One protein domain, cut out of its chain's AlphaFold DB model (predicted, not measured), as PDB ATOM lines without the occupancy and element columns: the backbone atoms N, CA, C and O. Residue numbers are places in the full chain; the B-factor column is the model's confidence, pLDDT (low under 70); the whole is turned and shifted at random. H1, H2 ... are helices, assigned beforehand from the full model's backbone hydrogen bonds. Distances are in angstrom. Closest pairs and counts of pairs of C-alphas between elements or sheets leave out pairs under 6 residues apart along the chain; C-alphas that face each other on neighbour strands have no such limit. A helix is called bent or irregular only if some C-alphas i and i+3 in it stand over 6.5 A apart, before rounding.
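AT A GLANCE: This is residues 82 to 139 of the 143 residues of an uncharacterized protein of Caldilineales bacterium (UniProt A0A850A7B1). The longest helix, H6, points away from a small winding body, its residues 134 to 137 sticking out; H4 begins inside the body near Cys 108, where H3 packs on it, and runs out to the body's edge, while short H2 lies at the end far from H6. The 58 printed residues include six named helices, H1 to H6, and no named strand: all helix, compact, radius of gyration of the C-alphas 11.6 A, spans 39 by 22 by 22 A.

HOW THE PARTS SIT: H6, residues 127 to 137, is only just irregular: C-alphas 132 and 135 are 6.8 A apart. It is close but not clearly touching H4, residues 108 to 116, about perpendicular at 86 degrees; their closest C-alphas, Trp 109 and Phe 129, are 6.8 A apart. H4 touches H3, residues 99 to 102; closest C-alphas Ala 100 and Cys 108, 4.6 A. Close but not clearly touching are H4 and H5, residues 121 to 124 (closest C-alphas Trp 109 and Cys 123, 6.2 A), H3 and H2, residues 92 to 96 (Arg 95 and Ala 101, 6.1 A), and H4 and H1, residues 84 to 87 (Cys 84 and Cys 108, 6.2 A). Every O i to N i+4 pair is within hydrogen-bond range in H2 and H4, 4 of 7 in H6; H1, H3 and H5 are too short for such a pair.

IN THESE COORDINATES: H1 begins at C-alpha 84 (17.446, -27.080, -36.786); H6, 15.4 A long, ends at C-alpha 137 (4.483, -8.609, -34.315). H4 is 12.0 A long.

THE WHOLE: The C-alphas farthest apart, Gln 93 and Ala 139, are 39.4 A apart. The printed part has no cut, and its five links are tight. Residues 82, 88 and 133 to 139 have pLDDT under 70.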
ATOM      1  N   GLN A  82      14.646 -29.049 -30.284       66.25
ATOM      2  CA  GLN A  82      15.159 -29.758 -31.446       66.25
ATOM      3  C   GLN A  82      16.037 -28.825 -32.282       66.25
ATOM      4  O   GLN A  82      15.570 -27.787 -32.766       66.25
ATOM      5  N   PRO A  83      17.312 -29.179 -32.483       71.69
ATOM      6  CA  PRO A  83      18.191 -28.353 -33.271       71.69
ATOM      7  C   PRO A  83      17.774 -28.379 -34.742       71.69
ATOM      8  O   PRO A  83      17.319 -29.387 -35.288       71.69
ATOM      9  N   CYS A  84      17.960 -27.254 -35.429       77.69
ATOM     10  CA  CYS A  84      17.446 -27.080 -36.786       77.69
ATOM     11  C   CYS A  84      18.002 -28.079 -37.808       77.69
ATOM     12  O   CYS A  84      17.384 -28.277 -38.850       77.69
ATOM     13  N   TRP A  85      19.173 -28.669 -37.544       78.31
ATOM     14  CA  TRP A  85      19.791 -29.647 -38.436       78.31
ATOM     15  C   TRP A  85      19.093 -31.007 -38.404       78.31
ATOM     16  O   TRP A  85      19.165 -31.715 -39.405       78.31
ATOM     17  N   ASP A  86      18.406 -31.348 -37.311       78.50
ATOM     18  CA  ASP A  86      17.597 -32.569 -37.221       78.50
ATOM     19  C   ASP A  86      16.207 -32.354 -37.837       78.50
ATOM     20  O   ASP A  86      15.645 -33.266 -38.426       78.50
ATOM     21  N   LEU A  87      15.675 -31.126 -37.795       74.50
ATOM     22  CA  LEU A  87      14.410 -30.770 -38.457       74.50
ATOM     23  C   LEU A  87      14.537 -30.591 -39.977       74.50
ATOM     24  O   LEU A  87      13.550 -30.708 -40.697       74.50
ATOM     25  N   ARG A  88      15.728 -30.230 -40.468       69.50
ATOM     26  CA  ARG A  88      15.993 -29.970 -41.895       69.50
ATOM     27  C   ARG A  88      16.838 -31.053 -42.564       69.50
ATOM     28  O   ARG A  88      17.308 -30.808 -43.673       69.50
ATOM     29  N   ASP A  89      17.065 -32.180 -41.886       72.56
ATOM     30  CA  ASP A  89      17.905 -33.292 -42.353       72.56
ATOM     31  C   ASP A  89      19.240 -32.815 -42.959       72.56
ATOM     32  O   ASP A  89      19.631 -33.188 -44.064       72.56
ATOM     33  N   CYS A  90      19.950 -31.928 -42.254       75.50
ATOM     34  CA  CYS A  90      21.201 -31.373 -42.771       75.50
ATOM     35  C   CYS A  90      22.330 -32.416 -42.727       75.50
ATOM     36  O   CYS A  90      22.547 -33.076 -41.703       75.50
ATOM     37  N   GLU A  91      23.098 -32.510 -43.814       79.62
ATOM     38  CA  GLU A  91      24.223 -33.439 -43.978       79.62
ATOM     39  C   GLU A  91      25.381 -33.106 -43.006       79.62
ATOM     40  O   GLU A  91      25.606 -31.926 -42.711       79.62
ATOM     41  N   PRO A  92      26.152 -34.087 -42.485       75.31
ATOM     42  CA  PRO A  92      27.197 -33.844 -41.479       75.31
ATOM     43  C   PRO A  92      28.255 -32.814 -41.896       75.31
ATOM     44  O   PRO A  92      28.766 -32.088 -41.047       75.31
ATOM     45  N   GLN A  93      28.547 -32.692 -43.193       77.75
ATOM     46  CA  GLN A  93      29.488 -31.691 -43.702       77.75
ATOM     47  C   GLN A  93      28.935 -30.258 -43.594       77.75
ATOM     48  O   GLN A  93      29.682 -29.318 -43.328       77.75
ATOM     49  N   GLN A  94      27.618 -30.083 -43.723       74.94
ATOM     50  CA  GLN A  94      26.959 -28.794 -43.505       74.94
ATOM     51  C   GLN A  94      26.877 -28.451 -42.016       74.94
ATOM     52  O   GLN A  94      26.967 -27.277 -41.668       74.94
ATOM     53  N   ARG A  95      26.765 -29.454 -41.132       77.56
ATOM     54  CA  ARG A  95      26.733 -29.249 -39.672       77.56
ATOM     55  C   ARG A  95      28.030 -28.632 -39.148       77.56
ATOM     56  O   ARG A  95      27.964 -27.743 -38.312       77.56
ATOM     57  N   GLN A  96      29.188 -29.037 -39.677       76.75
ATOM     58  CA  GLN A  96      30.492 -28.494 -39.262       76.75
ATOM     59  C   GLN A  96      30.672 -27.011 -39.615       76.75
ATOM     60  O   GLN A  96      31.357 -26.288 -38.900       76.75
ATOM     61  N   ASN A  97      30.030 -26.558 -40.694       75.50
ATOM     62  CA  ASN A  97      30.081 -25.169 -41.152       75.50
ATOM     63  C   ASN A  97      28.858 -24.348 -40.709       75.50
ATOM     64  O   ASN A  97      28.736 -23.181 -41.082       75.50
ATOM     65  N   CYS A  98      27.922 -24.938 -39.959       76.38
ATOM     66  CA  CYS A  98      26.698 -24.257 -39.564       76.38
ATOM     67  C   CYS A  98      26.894 -23.552 -38.216       76.38
ATOM     68  O   CYS A  98      27.097 -24.229 -37.209       76.38
ATOM     69  N   PRO A  99      26.738 -22.220 -38.137       75.19
ATOM     70  CA  PRO A  99      26.911 -21.495 -36.878       75.19
ATOM     71  C   PRO A  99      25.851 -21.861 -35.832       75.19
ATOM     72  O   PRO A  99      26.117 -21.791 -34.640       75.19
ATOM     73  N   ALA A 100      24.681 -22.343 -36.266       76.94
ATOM     74  CA  ALA A 100      23.665 -22.873 -35.361       76.94
ATOM     75  C   ALA A 100      24.129 -24.137 -34.616       76.94
ATOM     76  O   ALA A 100      23.672 -24.374 -33.506       76.94
ATOM     77  N   ALA A 101      25.025 -24.940 -35.204       77.56
ATOM     78  CA  ALA A 101      25.575 -26.133 -34.557       77.56
ATOM     79  C   ALA A 101      26.683 -25.810 -33.549       77.56
ATOM     80  O   ALA A 101      26.915 -26.595 -32.633       77.56
ATOM     81  N   LEU A 102      27.352 -24.662 -33.704       78.50
ATOM     82  CA  LEU A 102      28.375 -24.203 -32.765       78.50
ATOM     83  C   LEU A 102      27.770 -23.635 -31.473       78.50
ATOM     84  O   LEU A 102      28.411 -23.729 -30.431       78.50
ATOM     85  N   HIS A 103      26.557 -23.086 -31.545       74.94
ATOM     86  CA  HIS A 103      25.900 -22.396 -30.435       74.94
ATOM     87  C   HIS A 103      24.515 -22.995 -30.128       74.94
ATOM     88  O   HIS A 103      23.496 -22.422 -30.524       74.94
ATOM     89  N   PRO A 104      24.444 -24.161 -29.452       72.44
ATOM     90  CA  PRO A 104      23.174 -24.807 -29.097       72.44
ATOM     91  C   PRO A 104      22.332 -24.004 -28.092       72.44
ATOM     92  O   PRO A 104      21.144 -24.272 -27.934       72.44
ATOM     93  N   GLU A 105      22.929 -23.030 -27.405       74.50
ATOM     94  CA  GLU A 105      22.278 -22.158 -26.426       74.50
ATOM     95  C   GLU A 105      21.340 -21.112 -27.043       74.50
ATOM     96  O   GLU A 105      20.516 -20.526 -26.339       74.50
ATOM     97  N   MET A 106      21.459 -20.857 -28.345       76.06
ATOM     98  CA  MET A 106      20.728 -19.804 -29.041       76.06
ATOM     99  C   MET A 106      19.956 -20.369 -30.236       76.06
ATOM    100  O   MET A 106      20.376 -21.342 -30.866       76.06
ATOM    101  N   PRO A 107      18.803 -19.773 -30.588       79.00
ATOM    102  CA  PRO A 107      17.991 -20.292 -31.672       79.00
ATOM    103  C   PRO A 107      18.749 -20.202 -32.998       79.00
ATOM    104  O   PRO A 107      19.415 -19.213 -33.306       79.00
ATOM    105  N   CYS A 108      18.590 -21.229 -33.829       81.31
ATOM    106  CA  CYS A 108      19.369 -21.401 -35.053       81.31
ATOM    107  C   CYS A 108      19.333 -20.197 -36.008       81.31
ATOM    108  O   CYS A 108      20.313 -19.906 -36.690       81.31
ATOM    109  N   TRP A 109      18.198 -19.497 -36.081       82.06
ATOM    110  CA  TRP A 109      18.029 -18.336 -36.952       82.06
ATOM    111  C   TRP A 109      18.848 -17.138 -36.460       82.06
ATOM    112  O   TRP A 109      19.318 -16.354 -37.280       82.06
ATOM    113  N   LEU A 110      19.058 -17.022 -35.145       85.25
ATOM    114  CA  LEU A 110      19.842 -15.956 -34.533       85.25
ATOM    115  C   LEU A 110      21.338 -16.189 -34.765       85.25
ATOM    116  O   LEU A 110      22.016 -15.287 -35.246       85.25
ATOM    117  N   ALA A 111      21.812 -17.422 -34.554       84.88
ATOM    118  CA  ALA A 111      23.208 -17.797 -34.799       84.88
ATOM    119  C   ALA A 111      23.602 -17.602 -36.272       84.88
ATOM    120  O   ALA A 111      24.683 -17.112 -36.594       84.88
ATOM    121  N   ARG A 112      22.691 -17.934 -37.199       81.81
ATOM    122  CA  ARG A 112      22.904 -17.682 -38.630       81.81
ATOM    123  C   ARG A 112      22.886 -16.201 -38.974       81.81
ATOM    124  O   ARG A 112      23.727 -15.767 -39.752       81.81
ATOM    125  N   ARG A 113      21.979 -15.418 -38.384       85.56
ATOM    126  CA  ARG A 113      21.915 -13.968 -38.608       85.56
ATOM    127  C   ARG A 113      23.205 -13.267 -38.189       85.56
ATOM    128  O   ARG A 113      23.627 -12.351 -38.885       85.56
ATOM    129  N   GLU A 114      23.814 -13.678 -37.081       86.19
ATOM    130  CA  GLU A 114      25.055 -13.069 -36.584       86.19
ATOM    131  C   GLU A 114      26.253 -13.330 -37.505       86.19
ATOM    132  O   GLU A 114      27.060 -12.430 -37.719       86.19
ATOM    133  N   MET A 115      26.328 -14.514 -38.117       79.44
ATOM    134  CA  MET A 115      27.455 -14.894 -38.978       79.44
ATOM    135  C   MET A 115      27.261 -14.529 -40.456       79.44
ATOM    136  O   MET A 115      28.206 -14.107 -41.115       79.44
ATOM    137  N   GLU A 116      26.047 -14.676 -40.996       80.50
ATOM    138  CA  GLU A 116      25.728 -14.357 -42.399       80.50
ATOM    139  C   GLU A 116      25.305 -12.882 -42.578       80.50
ATOM    140  O   GLU A 116      25.210 -12.389 -43.704       80.50
ATOM    141  N   GLY A 117      25.011 -12.163 -41.488       82.81
ATOM    142  CA  GLY A 117      24.528 -10.775 -41.497       82.81
ATOM    143  C   GLY A 117      23.094 -10.599 -42.018       82.81
ATOM    144  O   GLY A 117      22.547  -9.496 -41.974       82.81
ATOM    145  N   LYS A 118      22.464 -11.669 -42.520       80.94
ATOM    146  CA  LYS A 118      21.086 -11.709 -43.030       80.94
ATOM    147  C   LYS A 118      20.429 -13.031 -42.648       80.94
ATOM    148  O   LYS A 118      21.108 -14.036 -42.468       80.94
ATOM    149  N   ILE A 119      19.102 -13.028 -42.523       82.56
ATOM    150  CA  ILE A 119      18.335 -14.258 -42.292       82.56
ATOM    151  C   ILE A 119      18.062 -14.906 -43.657       82.56
ATOM    152  O   ILE A 119      17.455 -14.258 -44.511       82.56
ATOM    153  N   PRO A 120      18.482 -16.159 -43.883       77.38
ATOM    154  CA  PRO A 120      18.198 -16.855 -45.130       77.38
ATOM    155  C   PRO A 120      16.700 -17.149 -45.256       77.38
ATOM    156  O   PRO A 120      16.042 -17.477 -44.269       77.38
ATOM    157  N   GLU A 121      16.162 -17.094 -46.477       79.38
ATOM    158  CA  GLU A 121      14.720 -17.267 -46.747       79.38
ATOM    159  C   GLU A 121      14.168 -18.597 -46.213       79.38
ATOM    160  O   GLU A 121      13.054 -18.666 -45.697       79.38
ATOM    161  N   ALA A 122      14.994 -19.646 -46.226       76.75
ATOM    162  CA  ALA A 122      14.649 -20.943 -45.653       76.75
ATOM    163  C   ALA A 122      14.328 -20.884 -44.145       76.75
ATOM    164  O   ALA A 122      13.571 -21.714 -43.647       76.75
ATOM    165  N   CYS A 123      14.896 -19.924 -43.407       79.06
ATOM    166  CA  CYS A 123      14.604 -19.724 -41.991       79.06
ATOM    167  C   CYS A 123      13.320 -18.916 -41.770       79.06
ATOM    168  O   CYS A 123      12.663 -19.131 -40.759       79.06
ATOM    169  N   VAL A 124      12.922 -18.051 -42.709       80.12
ATOM    170  CA  VAL A 124      11.713 -17.213 -42.593       80.12
ATOM    171  C   VAL A 124      10.440 -18.064 -42.570       80.12
ATOM    172  O   VAL A 124       9.498 -17.759 -41.845       80.12
ATOM    173  N   HIS A 125      10.437 -19.179 -43.302       79.12
ATOM    174  CA  HIS A 125       9.325 -20.135 -43.333       79.12
ATOM    175  C   HIS A 125       9.451 -21.270 -42.306       79.12
ATOM    176  O   HIS A 125       8.646 -22.199 -42.300       79.12
ATOM    177  N   CYS A 126      10.462 -21.226 -41.437       77.94
ATOM    178  CA  CYS A 126      10.666 -22.265 -40.440       77.94
ATOM    179  C   CYS A 126       9.702 -22.085 -39.258       77.94
ATOM    180  O   CYS A 126       9.488 -20.971 -38.768       77.94
ATOM    181  N   VAL A 127       9.169 -23.199 -38.749       76.31
ATOM    182  CA  VAL A 127       8.280 -23.220 -37.575       76.31
ATOM    183  C   VAL A 127       8.953 -22.593 -36.348       76.31
ATOM    184  O   VAL A 127       8.302 -21.870 -35.608       76.31
ATOM    185  N   LEU A 128      10.270 -22.776 -36.180       78.00
ATOM    186  CA  LEU A 128      11.047 -22.179 -35.081       78.00
ATOM    187  C   LEU A 128      11.125 -20.648 -35.141       78.00
ATOM    188  O   LEU A 128      11.173 -19.985 -34.110       78.00
ATOM    189  N   PHE A 129      11.186 -20.081 -36.346       80.19
ATOM    190  CA  PHE A 129      11.234 -18.631 -36.529       80.19
ATOM    191  C   PHE A 129       9.839 -18.024 -36.373       80.19
ATOM    192  O   PHE A 129       9.655 -17.044 -35.658       80.19
ATOM    193  N   THR A 130       8.838 -18.637 -37.001       77.12
ATOM    194  CA  THR A 130       7.453 -18.151 -36.959       77.12
ATOM    195  C   THR A 130       6.858 -18.212 -35.552       77.12
ATOM    196  O   THR A 130       6.232 -17.243 -35.131       77.12
ATOM    197  N   SER A 131       7.117 -19.273 -34.783       70.50
ATOM    198  CA  SER A 131       6.673 -19.368 -33.385       70.50
ATOM    199  C   SER A 131       7.361 -18.354 -32.464       70.50
ATOM    200  O   SER A 131       6.728 -17.847 -31.540       70.50
ATOM    201  N   ALA A 132       8.624 -18.005 -32.737       71.62
ATOM    202  CA  ALA A 132       9.371 -17.013 -31.964       71.62
ATOM    203  C   ALA A 132       8.968 -15.561 -32.286       71.62
ATOM    204  O   ALA A 132       8.975 -14.711 -31.399       71.62
ATOM    205  N   VAL A 133       8.618 -15.262 -33.542       67.62
ATOM    206  CA  VAL A 133       8.326 -13.890 -34.000       67.62
ATOM    207  C   VAL A 133       6.831 -13.539 -33.907       67.62
ATOM    208  O   VAL A 133       6.494 -12.368 -33.730       67.62
ATOM    209  N   ALA A 134       5.925 -14.523 -33.939       57.38
ATOM    210  CA  ALA A 134       4.483 -14.308 -33.778       57.38
ATOM    211  C   ALA A 134       4.072 -13.475 -32.537       57.38
ATOM    212  O   ALA A 134       3.206 -12.613 -32.690       57.38
ATOM    213  N   PRO A 135       4.668 -13.634 -31.333       53.59
ATOM    214  CA  PRO A 135       4.322 -12.774 -30.199       53.59
ATOM    215  C   PRO A 135       4.885 -11.345 -30.304       53.59
ATOM    216  O   PRO A 135       4.359 -10.448 -29.650       53.59
ATOM    217  N   ALA A 136       5.918 -11.098 -31.120       51.56
ATOM    218  CA  ALA A 136       6.537  -9.775 -31.252       51.56
ATOM    219  C   ALA A 136       5.776  -8.852 -32.224       51.56
ATOM    220  O   ALA A 136       5.646  -7.658 -31.971       51.56
ATOM    221  N   GLN A 137       5.200  -9.401 -33.301       49.91
ATOM    222  CA  GLN A 137       4.483  -8.609 -34.315       49.91
ATOM    223  C   GLN A 137       3.140  -8.043 -33.817       49.91
ATOM    224  O   GLN A 137       2.633  -7.073 -34.374       49.91
ATOM    225  N   GLY A 138       2.570  -8.611 -32.747       42.88
ATOM    226  CA  GLY A 138       1.391  -8.054 -32.075       42.88
ATOM    227  C   GLY A 138       1.695  -6.866 -31.151       42.88
ATOM    228  O   GLY A 138       0.763  -6.181 -30.735       42.88
ATOM    229  N   ALA A 139       2.970  -6.612 -30.833       47.41
ATOM    230  CA  ALA A 139       3.387  -5.562 -29.901       47.41
ATOM    231  C   ALA A 139       3.821  -4.249 -30.587       47.41
ATOM    232  O   ALA A 139       3.805  -3.207 -29.941       47.41
TER     233      ALA A 139